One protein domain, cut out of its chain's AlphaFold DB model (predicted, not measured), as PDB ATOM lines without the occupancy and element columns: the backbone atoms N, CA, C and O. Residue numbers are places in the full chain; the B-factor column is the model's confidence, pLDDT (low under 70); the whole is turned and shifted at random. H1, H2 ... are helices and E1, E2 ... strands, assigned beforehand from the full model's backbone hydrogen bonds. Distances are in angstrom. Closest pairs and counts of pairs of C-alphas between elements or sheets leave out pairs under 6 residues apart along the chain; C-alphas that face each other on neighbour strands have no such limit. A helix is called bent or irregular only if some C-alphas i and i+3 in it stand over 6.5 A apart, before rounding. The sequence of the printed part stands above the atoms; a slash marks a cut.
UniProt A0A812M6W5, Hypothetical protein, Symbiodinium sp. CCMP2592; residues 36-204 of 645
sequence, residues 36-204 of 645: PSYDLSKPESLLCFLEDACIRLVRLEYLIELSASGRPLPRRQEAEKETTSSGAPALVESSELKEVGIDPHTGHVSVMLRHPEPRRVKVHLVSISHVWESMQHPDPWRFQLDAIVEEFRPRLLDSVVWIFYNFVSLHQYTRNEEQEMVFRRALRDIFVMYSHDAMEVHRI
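AT A GLANCE: This is residues 36 to 204 of the 645 residues of the protein "Hypothetical protein" of Symbiodinium sp. CCMP2592 (UniProt A0A812M6W5). A strongly twisted sheet of five strands is built round the long strand E3, with H5 covering one face and the short H8 over the other. H2 packs on H5, and H7 lies farther out, beyond H1. The 169 printed residues hold eight named helices and five named strands: along the chain come H1 to H4, then E1 to E3, then H5, E4, H6, H7, H8 and E5; the class is mixed, helices and strands, and the sheet is branched, E1 and E2 antiparallel, E2 and E3 antiparallel, E3 and E4 parallel, E3 and E5 parallel. The whole is compact and rounded, with a radius of gyration of the C-alphas of 15.4 A and spans of 41 by 37 by 27 A.

IN THESE COORDINATES: H1, residues 44 to 52, begins with C-alpha 44 at (-59.887, 8.805, 12.624). H2 has residues 60 to 69, 14.1 A long, H3 residues 76 to 79 and H4 residues 94 to 97. E1 has residues 100 to 102, E2 109 to 113, and E3 119 to 129, 31.1 A long. H5, residues 143 to 157, is 23.5 A long and irregular, with C-alphas 151 and 154 7.1 A apart. E4 has residues 159 to 165, 19.1 A long, H6 166 to 169, H7 177 to 189, 18.5 A long, and H8 191 to 195. E5, residues 199 to 203, ends with C-alpha 203 at (-52.338, -14.541, 10.669).

HOW THE PARTS SIT: E1, E2 and E3 form a meander, each strand the antiparallel neighbour of the one before; N 101 and O 110 are 2.8 A apart, and N 121 and O 111 2.9 A. E2 and E5 lie on one side of E3, E4 on the other. E4 is parallel to E3, with N 164 and O 126 2.7 A apart; E5 is parallel to E3, with N 127 and O 200 2.8 A apart. E3, H5 and E4 form a strand-helix-strand unit, two parallel neighbour strands with a helix between, its crossover right-handed. H5 lies over E3 and E4 at a height over the sheet of 9.7 A. H8 is on the opposite face, only just over E3, with 3 of its 5 C-alphas. H2 touches H5, C-alphas of Ser 67 and Asp 146 closest at 5.9 A, at a steep tilt of 51 degrees, opposite ways. H1 touches H8, C-alphas of Leu 46 and Met 193 closest at 6.2 A. H1 only just touches H7 and H4, with 3 pairs of C-alphas within 8 A each; the closest are Asp 52 and Val 182, 7.5 A, and Glu 51 and Ser 94, 6.4 A. H3 touches H6, C-alphas of Arg 76 and Val 168 closest at 4.2 A. In H1, H2, H7 and H8 every O i to N i+4 pair is within hydrogen-bond range, in H5 7 of 11.

THE WHOLE: The C-alphas of Glu 117 and Met 135 are the farthest apart, 44.6 A. The printed part has no cut; the links H3 to H4 and E3 to H5 are long. Mean pLDDT of the printed part is 83.0, with 27 residues under 70, among them 39 to 43 and 194 to 197.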
ATOM      1  N   PRO A  36     -53.352  10.736  24.748       59.75
ATOM      2  CA  PRO A  36     -54.282  10.439  23.670       59.75
ATOM      3  C   PRO A  36     -55.061   9.162  23.998       59.75
ATOM      4  O   PRO A  36     -54.483   8.109  24.272       59.75
ATOM      5  N   SER A  37     -56.388   9.285  24.004       62.31
ATOM      6  CA  SER A  37     -57.326   8.173  24.127       62.31
ATOM      7  C   SER A  37     -57.920   7.907  22.752       62.31
ATOM      8  O   SER A  37     -58.483   8.815  22.138       62.31
ATOM      9  N   TYR A  38     -57.778   6.678  22.263       70.44
ATOM     10  CA  TYR A  38     -58.266   6.276  20.947       70.44
ATOM     11  C   TYR A  38     -59.631   5.605  21.085       70.44
ATOM     12  O   TYR A  38     -59.784   4.625  21.816       70.44
ATOM     13  N   ASP A  39     -60.617   6.132  20.369       66.44
ATOM     14  CA  ASP A  39     -61.988   5.631  20.348       66.44
ATOM     15  C   ASP A  39     -62.188   4.779  19.093       66.44
ATOM     16  O   ASP A  39     -62.224   5.308  17.984       66.44
ATOM     17  N   LEU A  40     -62.308   3.460  19.253       58.06
ATOM     18  CA  LEU A  40     -62.429   2.523  18.128       58.06
ATOM     19  C   LEU A  40     -63.691   2.739  17.278       58.06
ATOM     20  O   LEU A  40     -63.744   2.226  16.166       58.06
ATOM     21  N   SER A  41     -64.686   3.483  17.778       57.59
ATOM     22  CA  SER A  41     -65.879   3.852  17.003       57.59
ATOM     23  C   SER A  41     -65.632   5.004  16.025       57.59
ATOM     24  O   SER A  41     -66.432   5.223  15.115       57.59
ATOM     25  N   LYS A  42     -64.527   5.744  16.195       66.88
ATOM     26  CA  LYS A  42     -64.157   6.866  15.334       66.88
ATOM     27  C   LYS A  42     -63.156   6.412  14.278       66.88
ATOM     28  O   LYS A  42     -62.054   6.004  14.656       66.88
ATOM     29  N   PRO A  43     -63.477   6.546  12.979       69.12
ATOM     30  CA  PRO A  43     -62.576   6.160  11.896       69.12
ATOM     31  C   PRO A  43     -61.192   6.812  11.987       69.12
ATOM     32  O   PRO A  43     -60.187   6.221  11.600       69.12
ATOM     33  N   GLU A  44     -61.120   8.030  12.521       78.56
ATOM     34  CA  GLU A  44     -59.887   8.805  12.624       78.56
ATOM     35  C   GLU A  44     -58.937   8.265  13.705       78.56
ATOM     36  O   GLU A  44     -57.733   8.508  13.635       78.56
ATOM     37  N   SER A  45     -59.435   7.491  14.678       80.19
ATOM     38  CA  SER A  45     -58.637   6.991  15.806       80.19
ATOM     39  C   SER A  45     -57.494   6.078  15.377       80.19
ATOM     40  O   SER A  45     -56.427   6.120  15.988       80.19
ATOM     41  N   LEU A  46     -57.681   5.279  14.321       83.19
ATOM     42  CA  LEU A  46     -56.599   4.470  13.757       83.19
ATOM     43  C   LEU A  46     -55.475   5.346  13.203       83.19
ATOM     44  O   LEU A  46     -54.307   5.071  13.462       83.19
ATOM     45  N   LEU A  47     -55.818   6.395  12.455       88.56
ATOM     46  CA  LEU A  47     -54.835   7.292  11.847       88.56
ATOM     47  C   LEU A  47     -54.100   8.104  12.917       88.56
ATOM     48  O   LEU A  47     -52.873   8.177  12.875       88.56
ATOM     49  N   CYS A  48     -54.828   8.610  13.919       87.81
ATOM     50  CA  CYS A  48     -54.240   9.266  15.084       87.81
ATOM     51  C   CYS A  48     -53.275   8.330  15.817       87.81
ATOM     52  O   CYS A  48     -52.154   8.725  16.106       87.81
ATOM     53  N   PHE A  49     -53.656   7.069  16.053       87.94
ATOM     54  CA  PHE A  49     -52.773   6.099  16.701       87.94
ATOM     55  C   PHE A  49     -51.509   5.814  15.883       87.94
ATOM     56  O   PHE A  49     -50.409   5.811  16.438       87.94
ATOM     57  N   LEU A  50     -51.643   5.593  14.571       90.31
ATOM     58  CA  LEU A  50     -50.494   5.366  13.693       90.31
ATOM     59  C   LEU A  50     -49.530   6.565  13.715       90.31
ATOM     60  O   LEU A  50     -48.316   6.366  13.771       90.31
ATOM     61  N   GLU A  51     -50.052   7.795  13.724       90.62
ATOM     62  CA  GLU A  51     -49.245   9.016  13.814       90.62
ATOM     63  C   GLU A  51     -48.599   9.182  15.201       90.62
ATOM     64  O   GLU A  51     -47.374   9.290  15.297       90.62
ATOM     65  N   ASP A  52     -49.390   9.120  16.273       88.25
ATOM     66  CA  ASP A  52     -48.963   9.350  17.658       88.25
ATOM     67  C   ASP A  52     -47.926   8.332  18.141       88.25
ATOM     68  O   ASP A  52     -47.048   8.661  18.948       88.25
ATOM     69  N   ALA A  53     -48.036   7.084  17.680       87.88
ATOM     70  CA  ALA A  53     -47.114   5.999  17.995       87.88
ATOM     71  C   ALA A  53     -45.977   5.849  16.966       87.88
ATOM     72  O   ALA A  53     -45.156   4.938  17.091       87.88
ATOM     73  N   CYS A  54     -45.909   6.740  15.968       91.50
ATOM     74  CA  CYS A  54     -44.928   6.704  14.882       91.50
ATOM     75  C   CYS A  54     -44.863   5.325  14.189       91.50
ATOM     76  O   CYS A  54     -43.791   4.826  13.837       91.50
ATOM     77  N   ILE A  55     -46.022   4.680  14.027       93.00
ATOM     78  CA  ILE A  55     -46.143   3.398  13.337       93.00
ATOM     79  C   ILE A  55     -46.188   3.665  11.848       93.00
ATOM     80  O   ILE A  55     -46.864   4.565  11.354       93.00
ATOM     81  N   ARG A  56     -45.465   2.839  11.110       94.94
ATOM     82  CA  ARG A  56     -45.245   3.068   9.696       94.94
ATOM     83  C   ARG A  56     -45.480   1.794   8.916       94.94
ATOM     84  O   ARG A  56     -44.864   0.755   9.161       94.94
ATOM     85  N   LEU A  57     -46.409   1.889   7.983       95.94
ATOM     86  CA  LEU A  57     -46.851   0.761   7.185       95.94
ATOM     87  C   LEU A  57     -45.873   0.529   6.033       95.94
ATOM     88  O   LEU A  57     -45.304   1.472   5.485       95.94
ATOM     89  N   VAL A  58     -45.664  -0.732   5.687       96.94
ATOM     90  CA  VAL A  58     -44.806  -1.168   4.589       96.94
ATOM     91  C   VAL A  58     -45.616  -1.201   3.306       96.94
ATOM     92  O   VAL A  58     -46.737  -1.711   3.291       96.94
ATOM     93  N   ARG A  59     -45.067  -0.675   2.211       96.06
ATOM     94  CA  ARG A  59     -45.721  -0.793   0.905       96.06
ATOM     95  C   ARG A  59     -45.595  -2.220   0.392       96.06
ATOM     96  O   ARG A  59     -44.499  -2.774   0.375       96.06
ATOM     97  N   LEU A  60     -46.687  -2.788  -0.111       95.50
ATOM     98  CA  LEU A  60     -46.621  -4.094  -0.769       95.50
ATOM     99  C   LEU A  60     -45.691  -4.088  -1.996       95.50
ATOM    100  O   LEU A  60     -45.014  -5.077  -2.241       95.50
ATOM    101  N   GLU A  61     -45.606  -2.971  -2.727       93.94
ATOM    102  CA  GLU A  61     -44.650  -2.789  -3.833       93.94
ATOM    103  C   GLU A  61     -43.203  -3.042  -3.384       93.94
ATOM    104  O   GLU A  61     -42.473  -3.795  -4.023       93.94
ATOM    105  N   TYR A  62     -42.823  -2.510  -2.221       96.50
ATOM    106  CA  TYR A  62     -41.505  -2.745  -1.643       96.50
ATOM    107  C   TYR A  62     -41.293  -4.218  -1.254       96.50
ATOM    108  O   TYR A  62     -40.234  -4.786  -1.514       96.50
ATOM    109  N   LEU A  63     -42.313  -4.878  -0.689       96.31
ATOM    110  CA  LEU A  63     -42.236  -6.312  -0.383       96.31
ATOM    111  C   LEU A  63     -42.065  -7.170  -1.648       96.31
ATOM    112  O   LEU A  63     -41.316  -8.147  -1.628       96.31
ATOM    113  N   ILE A  64     -42.708  -6.791  -2.759       94.88
ATOM    114  CA  ILE A  64     -42.540  -7.455  -4.060       94.88
ATOM    115  C   ILE A  64     -41.088  -7.340  -4.539       94.88
ATOM    116  O   ILE A  64     -40.523  -8.332  -4.997       94.88
ATOM    117  N   GLU A  65     -40.471  -6.167  -4.404       95.50
ATOM    118  CA  GLU A  65     -39.068  -5.950  -4.776       95.50
ATOM    119  C   GLU A  65     -38.096  -6.738  -3.886       95.50
ATOM    120  O   GLU A  65     -37.135  -7.324  -4.389       95.50
ATOM    121  N   LEU A  66     -38.352  -6.826  -2.576       95.19
ATOM    122  CA  LEU A  66     -37.564  -7.662  -1.660       95.19
ATOM    123  C   LEU A  66     -37.658  -9.153  -2.015       95.19
ATOM    124  O   LEU A  66     -36.633  -9.832  -2.112       95.19
ATOM    125  N   SER A  67     -38.873  -9.645  -2.276       92.19
ATOM    126  CA  SER A  67     -39.123 -11.027  -2.705       92.19
ATOM    127  C   SER A  67     -38.380 -11.340  -4.014       92.19
ATOM    128  O   SER A  67     -37.619 -12.310  -4.078       92.19
ATOM    129  N   ALA A  68     -38.494 -10.459  -5.017       91.81
ATOM    130  CA  ALA A  68     -37.836 -10.610  -6.316       91.81
ATOM    131  C   ALA A  68     -36.301 -10.518  -6.244       91.81
ATOM    132  O   ALA A  68     -35.606 -11.200  -6.995       91.81
ATOM    133  N   SER A  69     -35.761  -9.692  -5.343       92.19
ATOM    134  CA  SER A  69     -34.315  -9.471  -5.197       92.19
ATOM    135  C   SER A  69     -33.612 -10.466  -4.274       92.19
ATOM    136  O   SER A  69     -32.400 -10.365  -4.081       92.19
ATOM    137  N   GLY A  70     -34.325 -11.433  -3.693       88.44
ATOM    138  CA  GLY A  70     -33.687 -12.407  -2.809       88.44
ATOM    139  C   GLY A  70     -33.463 -11.908  -1.377       88.44
ATOM    140  O   GLY A  70     -32.777 -12.581  -0.609       88.44
ATOM    141  N   ARG A  71     -33.978 -10.727  -1.010       92.25
ATOM    142  CA  ARG A  71     -33.632 -10.041   0.245       92.25
ATOM    143  C   ARG A  71     -34.654 -10.322   1.355       92.25
ATOM    144  O   ARG A  71     -35.853 -10.311   1.080       92.25
ATOM    145  N   PRO A  72     -34.214 -10.569   2.603       90.56
ATOM    146  CA  PRO A  72     -35.120 -10.691   3.740       90.56
ATOM    147  C   PRO A  72     -35.719  -9.340   4.135       90.56
ATOM    148  O   PRO A  72     -35.245  -8.282   3.713       90.56
ATOM    149  N   LEU A  73     -36.767  -9.388   4.961       93.00
ATOM    150  CA  LEU A  73     -37.402  -8.193   5.510       93.00
ATOM    151  C   LEU A  73     -36.374  -7.361   6.304       93.00
ATOM    152  O   LEU A  73     -35.786  -7.859   7.256       93.00
ATOM    153  N   PRO A  74     -36.145  -6.087   5.969       94.38
ATOM    154  CA  PRO A  74     -35.254  -5.235   6.753       94.38
ATOM    155  C   PRO A  74     -35.875  -4.871   8.104       94.38
ATOM    156  O   PRO A  74     -37.096  -4.884   8.285       94.38
ATOM    157  N   ARG A  75     -35.047  -4.430   9.051       93.31
ATOM    158  CA  ARG A  75     -35.559  -3.759  10.253       93.31
ATOM    159  C   ARG A  75     -36.165  -2.409   9.886       93.31
ATOM    160  O   ARG A  75     -35.768  -1.782   8.905       93.31
ATOM    161  N   ARG A  76     -37.046  -1.898  10.750       93.12
ATOM    162  CA  ARG A  76     -37.639  -0.556  10.621       93.12
ATOM    163  C   ARG A  76     -36.661   0.531  10.162       93.12
ATOM    164  O   ARG A  76     -36.919   1.196   9.168       93.12
ATOM    165  N   GLN A  77     -35.543   0.694  10.868       92.62
ATOM    166  CA  GLN A  77     -34.572   1.770  10.623       92.62
ATOM    167  C   GLN A  77     -33.725   1.574   9.351       92.62
ATOM    168  O   GLN A  77     -33.068   2.507   8.888       92.62
ATOM    169  N   GLU A  78     -33.686   0.356   8.812       94.25
ATOM    170  CA  GLU A  78     -33.039   0.046   7.533       94.25
ATOM    171  C   GLU A  78     -33.996   0.379   6.391       94.25
ATOM    172  O   GLU A  78     -33.633   1.144   5.501       94.25
ATOM    173  N   ALA A  79     -35.248  -0.079   6.495       94.62
ATOM    174  CA  ALA A  79     -36.297   0.203   5.523       94.62
ATOM    175  C   ALA A  79     -36.531   1.708   5.315       94.62
ATOM    176  O   ALA A  79     -36.885   2.127   4.220       94.62
ATOM    177  N   GLU A  80     -36.352   2.542   6.349       93.44
ATOM    178  CA  GLU A  80     -36.565   4.002   6.263       93.44
ATOM    179  C   GLU A  80     -35.618   4.696   5.283       93.44
ATOM    180  O   GLU A  80     -35.880   5.821   4.863       93.44
ATOM    181  N   LYS A  81     -34.514   4.036   4.931       94.19
ATOM    182  CA  LYS A  81     -33.498   4.548   4.010       94.19
ATOM    183  C   LYS A  81     -33.710   4.055   2.579       94.19
ATOM    184  O   LYS A  81     -32.917   4.401   1.708       94.19
ATOM    185  N   GLU A  82     -34.725   3.225   2.350       95.31
ATOM    186  CA  GLU A  82     -34.976   2.569   1.071       95.31
ATOM    187  C   GLU A  82     -36.163   3.203   0.335       95.31
ATOM    188  O   GLU A  82     -37.125   3.691   0.934       95.31
ATOM    189  N   THR A  83     -36.091   3.173  -0.994       93.56
ATOM    190  CA  THR A  83     -37.145   3.619  -1.910       93.56
ATOM    191  C   THR A  83     -37.478   2.498  -2.883       93.56
ATOM    192  O   THR A  83     -36.581   1.758  -3.287       93.56
ATOM    193  N   THR A  84     -38.739   2.400  -3.287       89.81
ATOM    194  CA  THR A  84     -39.190   1.515  -4.361       89.81
ATOM    195  C   THR A  84     -38.605   1.947  -5.706       89.81
ATOM    196  O   THR A  84     -38.145   3.080  -5.884       89.81
ATOM    197  N   SER A  85     -38.679   1.062  -6.694       86.69
ATOM    198  CA  SER A  85     -38.308   1.334  -8.087       86.69
ATOM    199  C   SER A  85     -39.110   2.475  -8.728       86.69
ATOM    200  O   SER A  85     -38.606   3.152  -9.625       86.69
ATOM    201  N   SER A  86     -40.323   2.747  -8.236       83.00
ATOM    202  CA  SER A  86     -41.139   3.908  -8.616       83.00
ATOM    203  C   SER A  86     -40.700   5.228  -7.963       83.00
ATOM    204  O   SER A  86     -41.264   6.280  -8.265       83.00
ATOM    205  N   GLY A  87     -39.686   5.199  -7.093       85.44
ATOM    206  CA  GLY A  87     -39.157   6.366  -6.388       85.44
ATOM    207  C   GLY A  87     -39.928   6.745  -5.120       85.44
ATOM    208  O   GLY A  87     -39.628   7.777  -4.520       85.44
ATOM    209  N   ALA A  88     -40.905   5.939  -4.693       87.00
ATOM    210  CA  ALA A  88     -41.621   6.155  -3.439       87.00
ATOM    211  C   ALA A  88     -40.812   5.611  -2.242       87.00
ATOM    212  O   ALA A  88     -40.109   4.614  -2.385       87.00
ATOM    213  N   PRO A  89     -40.913   6.193  -1.035       95.12
ATOM    214  CA  PRO A  89     -40.307   5.604   0.160       95.12
ATOM    215  C   PRO A  89     -40.838   4.189   0.423       95.12
ATOM    216  O   PRO A  89     -42.035   3.944   0.267       95.12
ATOM    217  N   ALA A  90     -39.994   3.260   0.881       95.00
ATOM    218  CA  ALA A  90     -40.394   1.877   1.186       95.00
ATOM    219  C   ALA A  90     -41.526   1.780   2.234       95.00
ATOM    220  O   ALA A  90     -42.295   0.812   2.280       95.00
ATOM    221  N   LEU A  91     -41.634   2.805   3.080       96.69
ATOM    222  CA  LEU A  91     -42.566   2.905   4.194       96.69
ATOM    223  C   LEU A  91     -43.438   4.142   4.009       96.69
ATOM    224  O   LEU A  91     -42.948   5.192   3.606       96.69
ATOM    225  N   VAL A  92     -44.719   4.023   4.332       94.12
ATOM    226  CA  VAL A  92     -45.697   5.109   4.199       94.12
ATOM    227  C   VAL A  92     -45.353   6.252   5.148       94.12
ATOM    228  O   VAL A  92     -45.150   6.025   6.343       94.12
ATOM    229  N   GLU A  93     -45.301   7.480   4.641       89.81
ATOM    230  CA  GLU A  93     -44.947   8.659   5.430       89.81
ATOM    231  C   GLU A  93     -46.133   9.223   6.234       89.81
ATOM    232  O   GLU A  93     -47.303   8.985   5.933       89.81
ATOM    233  N   SER A  94     -45.850  10.028   7.270       85.69
ATOM    234  CA  SER A  94     -46.905  10.679   8.077       85.69
ATOM    235  C   SER A  94     -47.720  11.668   7.245       85.69
ATOM    236  O   SER A  94     -48.902  11.862   7.502       85.69
ATOM    237  N   SER A  95     -47.086  12.306   6.261       86.69
ATOM    238  CA  SER A  95     -47.725  13.199   5.290       86.69
ATOM    239  C   SER A  95     -48.799  12.473   4.479       86.69
ATOM    240  O   SER A  95     -49.872  13.023   4.267       86.69
ATOM    241  N   GLU A  96     -48.542  11.227   4.078       87.94
ATOM    242  CA  GLU A  96     -49.487  10.410   3.314       87.94
ATOM    243  C   GLU A  96     -50.626   9.874   4.179       87.94
ATOM    244  O   GLU A  96     -51.767   9.841   3.723       87.94
ATOM    245  N   LEU A  97     -50.352   9.509   5.438       86.94
ATOM    246  CA  LEU A  97     -51.393   9.092   6.387       86.94
ATOM    247  C   LEU A  97     -52.443  10.191   6.617       86.94
ATOM    248  O   LEU A  97     -53.618   9.878   6.780       86.94
ATOM    249  N   LYS A  98     -52.051  11.472   6.563       86.06
ATOM    250  CA  LYS A  98     -52.972  12.620   6.693       86.06
ATOM    251  C   LYS A  98     -53.928  12.784   5.518       86.06
ATOM    252  O   LYS A  98     -54.965  13.422   5.659       86.06
ATOM    253  N   GLU A  99     -53.587  12.214   4.368       88.25
ATOM    254  CA  GLU A  99     -54.415  12.237   3.159       88.25
ATOM    255  C   GLU A  99     -55.358  11.022   3.082       88.25
ATOM    256  O   GLU A  99     -56.113  10.877   2.113       88.25
ATOM    257  N   VAL A 100     -55.316  10.134   4.086       88.94
ATOM    258  CA  VAL A 100     -56.204   8.976   4.191       88.94
ATOM    259  C   VAL A 100     -57.562   9.411   4.732       88.94
ATOM    260  O   VAL A 100     -57.670   9.995   5.805       88.94
ATOM    261  N   GLY A 101     -58.620   9.080   3.997       87.94
ATOM    262  CA  GLY A 101     -59.997   9.152   4.469       87.94
ATOM    263  C   GLY A 101     -60.562   7.755   4.688       87.94
ATOM    264  O   GLY A 101     -60.428   6.893   3.815       87.94
ATOM    265  N   ILE A 102     -61.218   7.558   5.829       83.81
ATOM    266  CA  ILE A 102     -61.954   6.336   6.154       83.81
ATOM    267  C   ILE A 102     -63.438   6.688   6.153       83.81
ATOM    268  O   ILE A 102     -63.870   7.582   6.875       83.81
ATOM    269  N   ASP A 103     -64.212   6.014   5.307       76.62
ATOM    270  CA  ASP A 103     -65.656   6.203   5.251       76.62
ATOM    271  C   ASP A 103     -66.313   5.630   6.528       76.62
ATOM    272  O   ASP A 103     -66.172   4.432   6.793       76.62
ATOM    273  N   PRO A 104     -67.039   6.446   7.318       65.19
ATOM    274  CA  PRO A 104     -67.584   6.034   8.615       65.19
ATOM    275  C   PRO A 104     -68.699   4.985   8.537       65.19
ATOM    276  O   PRO A 104     -69.000   4.354   9.545       65.19
ATOM    277  N   HIS A 105     -69.334   4.796   7.377       62.12
ATOM    278  CA  HIS A 105     -70.465   3.874   7.223       62.12
ATOM    279  C   HIS A 105     -70.041   2.535   6.621       62.12
ATOM    280  O   HIS A 105     -70.627   1.498   6.924       62.12
ATOM    281  N   THR A 106     -69.038   2.553   5.742       67.31
ATOM    282  CA  THR A 106     -68.583   1.369   4.997       67.31
ATOM    283  C   THR A 106     -67.229   0.841   5.467       67.31
ATOM    284  O   THR A 106     -66.864  -0.282   5.119       67.31
ATOM    285  N   GLY A 107     -66.468   1.634   6.229       65.62
ATOM    286  CA  GLY A 107     -65.085   1.331   6.604       65.62
ATOM    287  C   GLY A 107     -64.109   1.390   5.424       65.62
ATOM    288  O   GLY A 107     -62.948   1.009   5.566       65.62
ATOM    289  N   HIS A 108     -64.554   1.843   4.244       78.69
ATOM    290  CA  HIS A 108     -63.700   1.940   3.068       78.69
ATOM    291  C   HIS A 108     -62.607   2.986   3.271       78.69
ATOM    292  O   HIS A 108     -62.878   4.161   3.517       78.69
ATOM    293  N   VAL A 109     -61.360   2.552   3.106       86.62
ATOM    294  CA  VAL A 109     -60.183   3.411   3.219       86.62
ATOM    295  C   VAL A 109     -59.763   3.878   1.833       86.62
ATOM    296  O   VAL A 109     -59.697   3.094   0.882       86.62
ATOM    297  N   SER A 110     -59.469   5.165   1.704       90.06
ATOM    298  CA  SER A 110     -58.959   5.753   0.467       90.06
ATOM    299  C   SER A 110     -57.914   6.822   0.755       90.06
ATOM    300  O   SER A 110     -57.978   7.477   1.788       90.06
ATOM    301  N   VAL A 111     -56.972   7.024  -0.161       90.00
ATOM    302  CA  VAL A 111     -55.923   8.048  -0.053       90.00
ATOM    303  C   VAL A 111     -55.897   8.909  -1.308       90.00
ATOM    304  O   VAL A 111     -56.154   8.419  -2.412       90.00
ATOM    305  N   MET A 112     -55.602  10.197  -1.148       85.56
ATOM    306  CA  MET A 112     -55.338  11.096  -2.269       85.56
ATOM    307  C   MET A 112     -53.883  10.950  -2.735       85.56
ATOM    308  O   MET A 112     -52.963  11.402  -2.057       85.56
ATOM    309  N   LEU A 113     -53.662  10.356  -3.910       77.81
ATOM    310  CA  LEU A 113     -52.335  10.316  -4.533       77.81
ATOM    311  C   LEU A 113     -52.173  11.534  -5.441       77.81
ATOM    312  O   LEU A 113     -53.002  11.748  -6.320       77.81
ATOM    313  N   ARG A 114     -51.120  12.334  -5.232       69.50
ATOM    314  CA  ARG A 114     -50.896  13.604  -5.956       69.50
ATOM    315  C   ARG A 114     -50.065  13.467  -7.242       69.50
ATOM    316  O   ARG A 114     -49.968  14.433  -7.990       69.50
ATOM    317  N   HIS A 115     -49.503  12.289  -7.515       58.75
ATOM    318  CA  HIS A 115     -48.714  11.990  -8.715       58.75
ATOM    319  C   HIS A 115     -49.135  10.648  -9.344       58.75
ATOM    320  O   HIS A 115     -49.436   9.714  -8.595       58.75
ATOM    321  N   PRO A 116     -49.115  10.502 -10.688       53.62
ATOM    322  CA  PRO A 116     -48.865  11.532 -11.709       53.62
ATOM    323  C   PRO A 116     -50.042  12.505 -11.938       53.62
ATOM    324  O   PRO A 116     -49.800  13.621 -12.382       53.62
ATOM    325  N   GLU A 117     -51.272  12.142 -11.555       71.62
ATOM    326  CA  GLU A 117     -52.442  13.037 -11.485       71.62
ATOM    327  C   GLU A 117     -53.192  12.835 -10.154       71.62
ATOM    328  O   GLU A 117     -53.224  11.700  -9.662       71.62
ATOM    329  N   PRO A 118     -53.812  13.884  -9.569       76.75
ATOM    330  CA  PRO A 118     -54.579  13.771  -8.332       76.75
ATOM    331  C   PRO A 118     -55.756  12.807  -8.481       76.75
ATOM    332  O   PRO A 118     -56.757  13.120  -9.124       76.75
ATOM    333  N   ARG A 119     -55.660  11.633  -7.855       83.38
ATOM    334  CA  ARG A 119     -56.754  10.657  -7.829       83.38
ATOM    335  C   ARG A 119     -56.896  10.022  -6.457       83.38
ATOM    336  O   ARG A 119     -55.909   9.721  -5.783       83.38
ATOM    337  N   ARG A 120     -58.147   9.792  -6.055       86.06
ATOM    338  CA  ARG A 120     -58.478   9.057  -4.832       86.06
ATOM    339  C   ARG A 120     -58.436   7.564  -5.139       86.06
ATOM    340  O   ARG A 120     -59.176   7.094  -5.999       86.06
ATOM    341  N   VAL A 121     -57.559   6.840  -4.455       88.94
ATOM    342  CA  VAL A 121     -57.336   5.401  -4.662       88.94
ATOM    343  C   VAL A 121     -57.742   4.645  -3.407       88.94
ATOM    344  O   VAL A 121     -57.541   5.135  -2.295       88.94
ATOM    345  N   LYS A 122     -58.329   3.459  -3.576       90.94
ATOM    346  CA  LYS A 122     -58.661   2.566  -2.464       90.94
ATOM    347  C   LYS A 122     -57.379   2.091  -1.774       90.94
ATOM    348  O   LYS A 122     -56.416   1.726  -2.445       90.94
ATOM    349  N   VAL A 123     -57.386   2.069  -0.447       91.88
ATOM    350  CA  VAL A 123     -56.286   1.562   0.376       91.88
ATOM    351  C   VAL A 123     -56.754   0.303   1.093       91.88
ATOM    352  O   VAL A 123     -57.817   0.290   1.706       91.88
ATOM    353  N   HIS A 124     -55.951  -0.750   1.040       88.69
ATOM    354  CA  HIS A 124     -56.077  -1.899   1.926       88.69
ATOM    355  C   HIS A 124     -55.055  -1.745   3.047       88.69
ATOM    356  O   HIS A 124     -53.852  -1.877   2.810       88.69
ATOM    357  N   LEU A 125     -55.532  -1.433   4.252       89.31
ATOM    358  CA  LEU A 125     -54.707  -1.472   5.454       89.31
ATOM    359  C   LEU A 125     -54.723  -2.904   5.978       89.31
ATOM    360  O   LEU A 125     -55.784  -3.440   6.287       89.31
ATOM    361  N   VAL A 126     -53.553  -3.523   6.042       86.75
ATOM    362  CA  VAL A 126     -53.401  -4.929   6.408       86.75
ATOM    363  C   VAL A 126     -52.458  -5.029   7.594       86.75
ATOM    364  O   VAL A 126     -51.399  -4.418   7.593       86.75
ATOM    365  N   SER A 127     -52.793  -5.833   8.592       85.75
ATOM    366  CA  SER A 127     -51.914  -6.170   9.705       85.75
ATOM    367  C   SER A 127     -51.590  -7.655   9.671       85.75
ATOM    368  O   SER A 127     -52.495  -8.490   9.632       85.75
ATOM    369  N   ILE A 128     -50.298  -7.987   9.683       82.31
ATOM    370  CA  ILE A 128     -49.820  -9.370   9.648       82.31
ATOM    371  C   ILE A 128     -49.342  -9.789  11.036       82.31
ATOM    372  O   ILE A 128     -48.326  -9.309  11.546       82.31
ATOM    373  N   SER A 129     -50.062 -10.741  11.623       78.56
ATOM    374  CA  SER A 129     -49.607 -11.523  12.765       78.56
ATOM    375  C   SER A 129     -48.721 -12.664  12.272       78.56
ATOM    376  O   SER A 129     -49.142 -13.491  11.459       78.56
ATOM    377  N   HIS A 130     -47.483 -12.696  12.756       73.69
ATOM    378  CA  HIS A 130     -46.449 -13.623  12.311       73.69
ATOM    379  C   HIS A 130     -45.695 -14.241  13.488       73.69
ATOM    380  O   HIS A 130     -45.831 -13.807  14.636       73.69
ATOM    381  N   VAL A 131     -44.914 -15.273  13.191       65.94
ATOM    382  CA  VAL A 131     -44.087 -15.988  14.164       65.94
ATOM    383  C   VAL A 131     -42.624 -15.744  13.830       65.94
ATOM    384  O   VAL A 131     -42.239 -15.690  12.664       65.94
ATOM    385  N   TRP A 132     -41.802 -15.631  14.870       70.88
ATOM    386  CA  TRP A 132     -40.363 -15.527  14.701       70.88
ATOM    387  C   TRP A 132     -39.746 -16.902  14.442       70.88
ATOM    388  O   TRP A 132     -39.806 -17.776  15.304       70.88
ATOM    389  N   GLU A 133     -39.115 -17.081  13.282       68.81
ATOM    390  CA  GLU A 133     -38.405 -18.321  12.932       68.81
ATOM    391  C   GLU A 133     -36.981 -18.396  13.506       68.81
ATOM    392  O   GLU A 133     -36.361 -19.458  13.512       68.81
ATOM    393  N   SER A 134     -36.436 -17.285  14.005       68.88
ATOM    394  CA  SER A 134     -35.138 -17.255  14.685       68.88
ATOM    395  C   SER A 134     -35.098 -16.170  15.760       68.88
ATOM    396  O   SER A 134     -35.935 -15.275  15.774       68.88
ATOM    397  N   MET A 135     -34.088 -16.185  16.636       64.38
ATOM    398  CA  MET A 135     -33.903 -15.123  17.641       64.38
ATOM    399  C   MET A 135     -33.577 -13.745  17.044       64.38
ATOM    400  O   MET A 135     -33.726 -12.735  17.727       64.38
ATOM    401  N   GLN A 136     -33.059 -13.699  15.815       74.25
ATOM    402  CA  GLN A 136     -32.474 -12.487  15.229       74.25
ATOM    403  C   GLN A 136     -33.349 -11.879  14.130       74.25
ATOM    404  O   GLN A 136     -33.227 -10.685  13.847       74.25
ATOM    405  N   HIS A 137     -34.213 -12.690  13.517       80.81
ATOM    406  CA  HIS A 137     -35.028 -12.314  12.373       80.81
ATOM    407  C   HIS A 137     -36.306 -13.171  12.301       80.81
ATOM    408  O   HIS A 137     -36.212 -14.391  12.486       80.81
ATOM    409  N   PRO A 138     -37.483 -12.584  12.014       80.06
ATOM    410  CA  PRO A 138     -38.740 -13.326  12.015       80.06
ATOM    411  C   PRO A 138     -38.904 -14.272  10.823       80.06
ATOM    412  O   PRO A 138     -39.509 -15.321  10.973       80.06
ATOM    413  N   ASP A 139     -38.320 -13.928   9.675       84.06
ATOM    414  CA  ASP A 139     -38.433 -14.683   8.422       84.06
ATOM    415  C   ASP A 139     -37.091 -14.718   7.656       84.06
ATOM    416  O   ASP A 139     -36.920 -14.031   6.646       84.06
ATOM    417  N   PRO A 140     -36.050 -15.382   8.196       79.06
ATOM    418  CA  PRO A 140     -34.708 -15.358   7.610       79.06
ATOM    419  C   PRO A 140     -34.663 -16.017   6.223       79.06
ATOM    420  O   PRO A 140     -33.797 -15.682   5.416       79.06
ATOM    421  N   TRP A 141     -35.605 -16.922   5.941       80.50
ATOM    422  CA  TRP A 141     -35.700 -17.666   4.684       80.50
ATOM    423  C   TRP A 141     -36.694 -17.078   3.681       80.50
ATOM    424  O   TRP A 141     -36.794 -17.603   2.574       80.50
ATOM    425  N   ARG A 142     -37.354 -15.960   4.020       85.00
ATOM    426  CA  ARG A 142     -38.265 -15.191   3.148       85.00
ATOM    427  C   ARG A 142     -39.574 -15.898   2.805       85.00
ATOM    428  O   ARG A 142     -40.313 -15.424   1.948       85.00
ATOM    429  N   PHE A 143     -39.882 -17.012   3.459       79.94
ATOM    430  CA  PHE A 143     -41.095 -17.768   3.172       79.94
ATOM    431  C   PHE A 143     -42.345 -16.956   3.513       79.94
ATOM    432  O   PHE A 143     -43.311 -16.939   2.752       79.94
ATOM    433  N   GLN A 144     -42.320 -16.251   4.644       84.44
ATOM    434  CA  GLN A 144     -43.442 -15.415   5.063       84.44
ATOM    435  C   GLN A 144     -43.590 -14.198   4.149       84.44
ATOM    436  O   GLN A 144     -44.707 -13.844   3.779       84.44
ATOM    437  N   LEU A 145     -42.474 -13.584   3.750       88.81
ATOM    438  CA  LEU A 145     -42.428 -12.512   2.761       88.81
ATOM    439  C   LEU A 145     -43.053 -12.952   1.431       88.81
ATOM    440  O   LEU A 145     -43.937 -12.263   0.924       88.81
ATOM    441  N   ASP A 146     -42.632 -14.096   0.894       84.25
ATOM    442  CA  ASP A 146     -43.134 -14.617  -0.378       84.25
ATOM    443  C   ASP A 146     -44.636 -14.934  -0.288       84.25
ATOM    444  O   ASP A 146     -45.396 -14.528  -1.165       84.25
ATOM    445  N   ALA A 147     -45.096 -15.534   0.816       82.19
ATOM    446  CA  ALA A 147     -46.514 -15.813   1.045       82.19
ATOM    447  C   ALA A 147     -47.374 -14.535   1.132       82.19
ATOM    448  O   ALA A 147     -48.459 -14.471   0.552       82.19
ATOM    449  N   ILE A 148     -46.893 -13.495   1.826       87.06
ATOM    450  CA  ILE A 148     -47.564 -12.185   1.877       87.06
ATOM    451  C   ILE A 148     -47.653 -11.593   0.466       87.06
ATOM    452  O   ILE A 148     -48.699 -11.086   0.058       87.06
ATOM    453  N   VAL A 149     -46.559 -11.649  -0.294       89.31
ATOM    454  CA  VAL A 149     -46.521 -11.120  -1.655       89.31
ATOM    455  C   VAL A 149     -47.495 -11.866  -2.565       89.31
ATOM    456  O   VAL A 149     -48.244 -11.214  -3.289       89.31
ATOM    457  N   GLU A 150     -47.528 -13.196  -2.525       85.94
ATOM    458  CA  GLU A 150     -48.456 -14.001  -3.326       85.94
ATOM    459  C   GLU A 150     -49.925 -13.682  -3.021       85.94
ATOM    460  O   GLU A 150     -50.708 -13.496  -3.953       85.94
ATOM    461  N   GLU A 151     -50.284 -13.538  -1.742       84.38
ATOM    462  CA  GLU A 151     -51.661 -13.262  -1.319       84.38
ATOM    463  C   GLU A 151     -52.147 -11.870  -1.742       84.38
ATOM    464  O   GLU A 151     -53.256 -11.704  -2.254       84.38
ATOM    465  N   PHE A 152     -51.334 -10.834  -1.516       86.50
ATOM    466  CA  PHE A 152     -51.812  -9.462  -1.674       86.50
ATOM    467  C   PHE A 152     -51.492  -8.848  -3.041       86.50
ATOM    468  O   PHE A 152     -52.141  -7.869  -3.419       86.50
ATOM    469  N   ARG A 153     -50.551  -9.408  -3.820       87.81
ATOM    470  CA  ARG A 153     -50.187  -8.897  -5.160       87.81
ATOM    471  C   ARG A 153     -51.396  -8.709  -6.093       87.81
ATOM    472  O   ARG A 153     -51.439  -7.661  -6.741       87.81
ATOM    473  N   PRO A 154     -52.401  -9.610  -6.151       87.56
ATOM    474  CA  PRO A 154     -53.581  -9.414  -6.999       87.56
ATOM    475  C   PRO A 154     -54.379  -8.136  -6.697       87.56
ATOM    476  O   PRO A 154     -55.094  -7.641  -7.564       87.56
ATOM    477  N   ARG A 155     -54.258  -7.572  -5.486       85.06
ATOM    478  CA  ARG A 155     -55.016  -6.382  -5.066       85.06
ATOM    479  C   ARG A 155     -54.446  -5.073  -5.625       85.06
ATOM    480  O   ARG A 155     -55.150  -4.068  -5.625       85.06
ATOM    481  N   LEU A 156     -53.218  -5.065  -6.152       84.50
ATOM    482  CA  LEU A 156     -52.560  -3.849  -6.661       84.50
ATOM    483  C   LEU A 156     -53.117  -3.317  -7.992       84.50
ATOM    484  O   LEU A 156     -52.721  -2.232  -8.404       84.50
ATOM    485  N   LEU A 157     -54.014  -4.049  -8.664       76.81
ATOM    486  CA  LEU A 157     -54.552  -3.646  -9.970       76.81
ATOM    487  C   LEU A 157     -55.266  -2.283  -9.915       76.81
ATOM    488  O   LEU A 157     -54.999  -1.429 -10.754       76.81
ATOM    489  N   ASP A 158     -56.090  -2.059  -8.884       75.94
ATOM    490  CA  ASP A 158     -56.909  -0.842  -8.734       75.94
ATOM    491  C   ASP A 158     -56.792  -0.195  -7.337       75.94
ATOM    492  O   ASP A 158     -57.589   0.670  -6.958       75.94
ATOM    493  N   SER A 159     -55.827  -0.629  -6.524       88.38
ATOM    494  CA  SER A 159     -55.694  -0.194  -5.133       88.38
ATOM    495  C   SER A 159     -54.243  -0.180  -4.660       88.38
ATOM    496  O   SER A 159     -53.355  -0.720  -5.316       88.38
ATOM    497  N   VAL A 160     -53.996   0.430  -3.502       91.12
ATOM    498  CA  VAL A 160     -52.711   0.323  -2.801       91.12
ATOM    499  C   VAL A 160     -52.870  -0.537  -1.553       91.12
ATOM    500  O   VAL A 160     -53.900  -0.488  -0.883       91.12
ATOM    501  N   VAL A 161     -51.844  -1.323  -1.228       93.69
ATOM    502  CA  VAL A 161     -51.832  -2.190  -0.042       93.69
ATOM    503  C   VAL A 161     -50.708  -1.751   0.886       93.69
ATOM    504  O   VAL A 161     -49.539  -1.714   0.486       93.69
ATOM    505  N   TRP A 162     -51.071  -1.415   2.121       95.75
ATOM    506  CA  TRP A 162     -50.163  -0.954   3.164       95.75
ATOM    507  C   TRP A 162     -50.213  -1.910   4.346       95.75
ATOM    508  O   TRP A 162     -51.273  -2.150   4.922       95.75
ATOM    509  N   ILE A 163     -49.055  -2.458   4.695       94.81
ATOM    510  CA  ILE A 163     -48.947  -3.607   5.581       94.81
ATOM    511  C   ILE A 163     -48.250  -3.205   6.875       94.81
ATOM    512  O   ILE A 163     -47.103  -2.763   6.871       94.81
ATOM    513  N   PHE A 164     -48.909  -3.406   8.005       94.75
ATOM    514  CA  PHE A 164     -48.245  -3.476   9.287       94.75
ATOM    515  C   PHE A 164     -47.591  -4.850   9.451       94.75
ATOM    516  O   PHE A 164     -48.264  -5.880   9.506       94.75
ATOM    517  N   TYR A 165     -46.267  -4.852   9.582       92.38
ATOM    518  CA  TYR A 165     -45.478  -6.024   9.942       92.38
ATOM    519  C   TYR A 165     -44.529  -5.605  11.059       92.38
ATOM    520  O   TYR A 165     -43.612  -4.825  10.817       92.38
ATOM    521  N   ASN A 166     -44.748  -6.074  12.293       89.19
ATOM    522  CA  ASN A 166     -44.155  -5.463  13.497       89.19
ATOM    523  C   ASN A 166     -42.624  -5.225  13.426       89.19
ATOM    524  O   ASN A 166     -42.146  -4.209  13.926       89.19
ATOM    525  N   PHE A 167     -41.872  -6.103  12.759       91.38
ATOM    526  CA  PHE A 167     -40.418  -6.056  12.618       91.38
ATOM    527  C   PHE A 167     -39.948  -4.897  11.729       91.38
ATOM    528  O   PHE A 167     -38.900  -4.298  11.974       91.38
ATOM    529  N   VAL A 168     -40.759  -4.540  10.732       94.81
ATOM    530  CA  VAL A 168     -40.495  -3.456   9.779       94.81
ATOM    531  C   VAL A 168     -41.248  -2.176  10.167       94.81
ATOM    532  O   VAL A 168     -40.803  -1.069   9.882       94.81
ATOM    533  N   SER A 169     -42.394  -2.302  10.836       95.00
ATOM    534  CA  SER A 169     -43.283  -1.182  11.162       95.00
ATOM    535  C   SER A 169     -42.981  -0.500  12.494       95.00
ATOM    536  O   SER A 169     -43.400   0.640  12.685       95.00
ATOM    537  N   LEU A 170     -42.250  -1.159  13.401       92.69
ATOM    538  CA  LEU A 170     -41.858  -0.627  14.711       92.69
ATOM    539  C   LEU A 170     -40.337  -0.561  14.851       92.69
ATOM    540  O   LEU A 170     -39.635  -1.449  14.378       92.69
ATOM    541  N   HIS A 171     -39.825   0.438  15.572       89.19
ATOM    542  CA  HIS A 171     -38.391   0.587  15.845       89.19
ATOM    543  C   HIS A 171     -37.785  -0.653  16.539       89.19
ATOM    544  O   HIS A 171     -38.246  -1.055  17.612       89.19
ATOM    545  N   GLN A 172     -36.716  -1.225  15.965       85.69
ATOM    546  CA  GLN A 172     -36.075  -2.470  16.427       85.69
ATOM    547  C   GLN A 172     -34.716  -2.245  17.115       85.69
ATOM    548  O   GLN A 172     -34.029  -1.293  16.765       85.69
ATOM    549  N   TYR A 173     -34.348  -3.145  18.047       64.19
ATOM    550  CA  TYR A 173     -33.063  -3.451  18.743       64.19
ATOM    551  C   TYR A 173     -32.046  -2.352  19.143       64.19
ATOM    552  O   TYR A 173     -31.192  -2.605  19.988       64.19
ATOM    553  N   THR A 174     -32.123  -1.122  18.650       74.00
ATOM    554  CA  THR A 174     -31.390   0.039  19.169       74.00
ATOM    555  C   THR A 174     -32.280   1.260  18.990       74.00
ATOM    556  O   THR A 174     -32.623   1.627  17.865       74.00
ATOM    557  N   ARG A 175     -32.712   1.846  20.108       85.56
ATOM    558  CA  ARG A 175     -33.648   2.971  20.141       85.56
ATOM    559  C   ARG A 175     -33.062   4.091  20.980       85.56
ATOM    560  O   ARG A 175     -32.575   3.834  22.079       85.56
ATOM    561  N   ASN A 176     -33.107   5.314  20.463       88.88
ATOM    562  CA  ASN A 176     -32.909   6.496  21.300       88.88
ATOM    563  C   ASN A 176     -34.140   6.710  22.213       88.88
ATOM    564  O   ASN A 176     -35.136   5.991  22.102       88.88
ATOM    565  N   GLU A 177     -34.079   7.671  23.136       86.19
ATOM    566  CA  GLU A 177     -35.151   7.892  24.123       86.19
ATOM    567  C   GLU A 177     -36.516   8.181  23.477       86.19
ATOM    568  O   GLU A 177     -37.539   7.658  23.920       86.19
ATOM    569  N   GLU A 178     -36.532   8.949  22.386       86.94
ATOM    570  CA  GLU A 178     -37.749   9.274  21.638       86.94
ATOM    571  C   GLU A 178     -38.334   8.034  20.946       86.94
ATOM    572  O   GLU A 178     -39.525   7.747  21.072       86.94
ATOM    573  N   GLN A 179     -37.483   7.242  20.289       86.81
ATOM    574  CA  GLN A 179     -37.858   5.988  19.635       86.81
ATOM    575  C   GLN A 179     -38.381   4.954  20.635       86.81
ATOM    576  O   GLN A 179     -39.324   4.225  20.337       86.81
ATOM    577  N   GLU A 180     -37.787   4.876  21.826       87.12
ATOM    578  CA  GLU A 180     -38.257   4.006  22.904       87.12
ATOM    579  C   GLU A 180     -39.621   4.471  23.432       87.12
ATOM    580  O   GLU A 180     -40.498   3.638  23.668       87.12
ATOM    581  N   MET A 181     -39.837   5.782  23.567       83.75
ATOM    582  CA  MET A 181     -41.120   6.343  23.991       83.75
ATOM    583  C   MET A 181     -42.241   6.002  23.002       83.75
ATOM    584  O   MET A 181     -43.275   5.468  23.416       83.75
ATOM    585  N   VAL A 182     -42.042   6.251  21.702       85.50
ATOM    586  CA  VAL A 182     -43.057   5.930  20.682       85.50
ATOM    587  C   VAL A 182     -43.225   4.422  20.501       85.50
ATOM    588  O   VAL A 182     -44.346   3.962  20.330       85.50
ATOM    589  N   PHE A 183     -42.163   3.620  20.653       83.12
ATOM    590  CA  PHE A 183     -42.266   2.158  20.645       83.12
ATOM    591  C   PHE A 183     -43.117   1.635  21.809       83.12
ATOM    592  O   PHE A 183     -43.981   0.782  21.612       83.12
ATOM    593  N   ARG A 184     -42.924   2.156  23.027       77.00
ATOM    594  CA  ARG A 184     -43.759   1.789  24.182       77.00
ATOM    595  C   ARG A 184     -45.205   2.215  23.996       77.00
ATOM    596  O   ARG A 184     -46.099   1.442  24.326       77.00
ATOM    597  N   ARG A 185     -45.433   3.411  23.447       78.88
ATOM    598  CA  ARG A 185     -46.776   3.885  23.089       78.88
ATOM    599  C   ARG A 185     -47.426   2.965  22.057       78.88
ATOM    600  O   ARG A 185     -48.563   2.553  22.257       78.88
ATOM    601  N   ALA A 186     -46.678   2.579  21.023       78.38
ATOM    602  CA  ALA A 186     -47.128   1.632  20.013       78.38
ATOM    603  C   ALA A 186     -47.544   0.308  20.651       78.38
ATOM    604  O   ALA A 186     -48.640  -0.149  20.379       78.38
ATOM    605  N   LEU A 187     -46.727  -0.280  21.533       75.38
ATOM    606  CA  LEU A 187     -47.065  -1.540  22.208       75.38
ATOM    607  C   LEU A 187     -48.256  -1.420  23.164       75.38
ATOM    608  O   LEU A 187     -49.055  -2.351  23.252       75.38
ATOM    609  N   ARG A 188     -48.376  -0.297  23.878       72.38
ATOM    610  CA  ARG A 188     -49.461  -0.046  24.834       72.38
ATOM    611  C   ARG A 188     -50.823  -0.046  24.147       72.38
ATOM    612  O   ARG A 188     -51.748  -0.687  24.637       72.38
ATOM    613  N   ASP A 189     -50.914   0.651  23.018       67.25
ATOM    614  CA  ASP A 189     -52.170   0.874  22.303       67.25
ATOM    615  C   ASP A 189     -52.252   0.084  20.985       67.25
ATOM    616  O   ASP A 189     -53.130   0.322  20.163       67.25
ATOM    617  N   ILE A 190     -51.386  -0.926  20.796       73.88
ATOM    618  CA  ILE A 190     -51.314  -1.733  19.562       73.88
ATOM    619  C   ILE A 190     -52.642  -2.407  19.211       73.88
ATOM    620  O   ILE A 190     -52.920  -2.690  18.045       73.88
ATOM    621  N   PHE A 191     -53.483  -2.638  20.223       58.25
ATOM    622  CA  PHE A 191     -54.829  -3.166  20.060       58.25
ATOM    623  C   PHE A 191     -55.696  -2.282  19.158       58.25
ATOM    624  O   PHE A 191     -56.577  -2.826  18.499       58.25
ATOM    625  N   VAL A 192     -55.443  -0.967  19.086       68.94
ATOM    626  CA  VAL A 192     -56.175  -0.038  18.212       68.94
ATOM    627  C   VAL A 192     -56.064  -0.485  16.767       68.94
ATOM    628  O   VAL A 192     -57.063  -0.650  16.083       68.94
ATOM    629  N   MET A 193     -54.851  -0.793  16.332       71.56
ATOM    630  CA  MET A 193     -54.597  -1.250  14.976       71.56
ATOM    631  C   MET A 193     -55.174  -2.644  14.705       71.56
ATOM    632  O   MET A 193     -55.717  -2.860  13.632       71.56
ATOM    633  N   TYR A 194     -55.119  -3.576  15.663       61.12
ATOM    634  CA  TYR A 194     -55.701  -4.916  15.476       61.12
ATOM    635  C   TYR A 194     -57.233  -4.963  15.577       61.12
ATOM    636  O   TYR A 194     -57.829  -5.958  15.181       61.12
ATOM    637  N   SER A 195     -57.868  -3.928  16.133       58.88
ATOM    638  CA  SER A 195     -59.306  -3.942  16.451       58.88
ATOM    639  C   SER A 195     -60.135  -2.960  15.625       58.88
ATOM    640  O   SER A 195     -61.352  -2.938  15.785       58.88
ATOM    641  N   HIS A 196     -59.510  -2.125  14.793       69.69
ATOM    642  CA  HIS A 196     -60.203  -1.090  14.028       69.69
ATOM    643  C   HIS A 196     -60.779  -1.638  12.715       69.69
ATOM    644  O   HIS A 196     -60.075  -2.313  11.969       69.69
ATOM    645  N   ASP A 197     -62.023  -1.278  12.383       68.31
ATOM    646  CA  ASP A 197     -62.762  -1.813  11.222       68.31
ATOM    647  C   ASP A 197     -62.089  -1.557   9.864       68.31
ATOM    648  O   ASP A 197     -62.297  -2.296   8.903       68.31
ATOM    649  N   ALA A 198     -61.268  -0.510   9.794       76.12
ATOM    650  CA  ALA A 198     -60.485  -0.152   8.612       76.12
ATOM    651  C   ALA A 198     -59.239  -1.039   8.381       76.12
ATOM    652  O   ALA A 198     -58.602  -0.895   7.339       76.12
ATOM    653  N   MET A 199     -58.860  -1.901   9.335       77.06
ATOM    654  CA  MET A 199     -57.675  -2.764   9.258       77.06
ATOM    655  C   MET A 199     -58.070  -4.233   9.051       77.06
ATOM    656  O   MET A 199     -58.773  -4.831   9.862       77.06
ATOM    657  N   GLU A 200     -57.548  -4.854   7.996       79.38
ATOM    658  CA  GLU A 200     -57.650  -6.294   7.772       79.38
ATOM    659  C   GLU A 200     -56.553  -7.016   8.568       79.38
ATOM    660  O   GLU A 200     -55.368  -6.796   8.331       79.38
ATOM    661  N   VAL A 201     -56.910  -7.893   9.510       73.69
ATOM    662  CA  VAL A 201     -55.925  -8.654  10.298       73.69
ATOM    663  C   VAL A 201     -55.794 -10.073   9.759       73.69
ATOM    664  O   VAL A 201     -56.760 -10.835   9.743       73.69
ATOM    665  N   HIS A 202     -54.577 -10.433   9.359       71.12
ATOM    666  CA  HIS A 202     -54.226 -11.753   8.846       71.12
ATOM    667  C   HIS A 202     -53.197 -12.415   9.758       71.12
ATOM    668  O   HIS A 202     -52.299 -11.760  10.286       71.12
ATOM    669  N   ARG A 203     -53.307 -13.733   9.925       72.31
ATOM    670  CA  ARG A 203     -52.338 -14.541  10.669       72.31
ATOM    671  C   ARG A 203     -51.658 -15.525   9.733       72.31
ATOM    672  O   ARG A 203     -52.331 -16.237   8.995       72.31
ATOM    673  N   ILE A 204     -50.334 -15.596   9.813       66.00
ATOM    674  CA  ILE A 204     -49.553 -16.637   9.149       66.00
ATOM    675  C   ILE A 204     -49.607 -17.895  10.018       66.00
ATOM    676  O   ILE A 204     -49.118 -17.905  11.148       66.00
TER     677      ILE A 204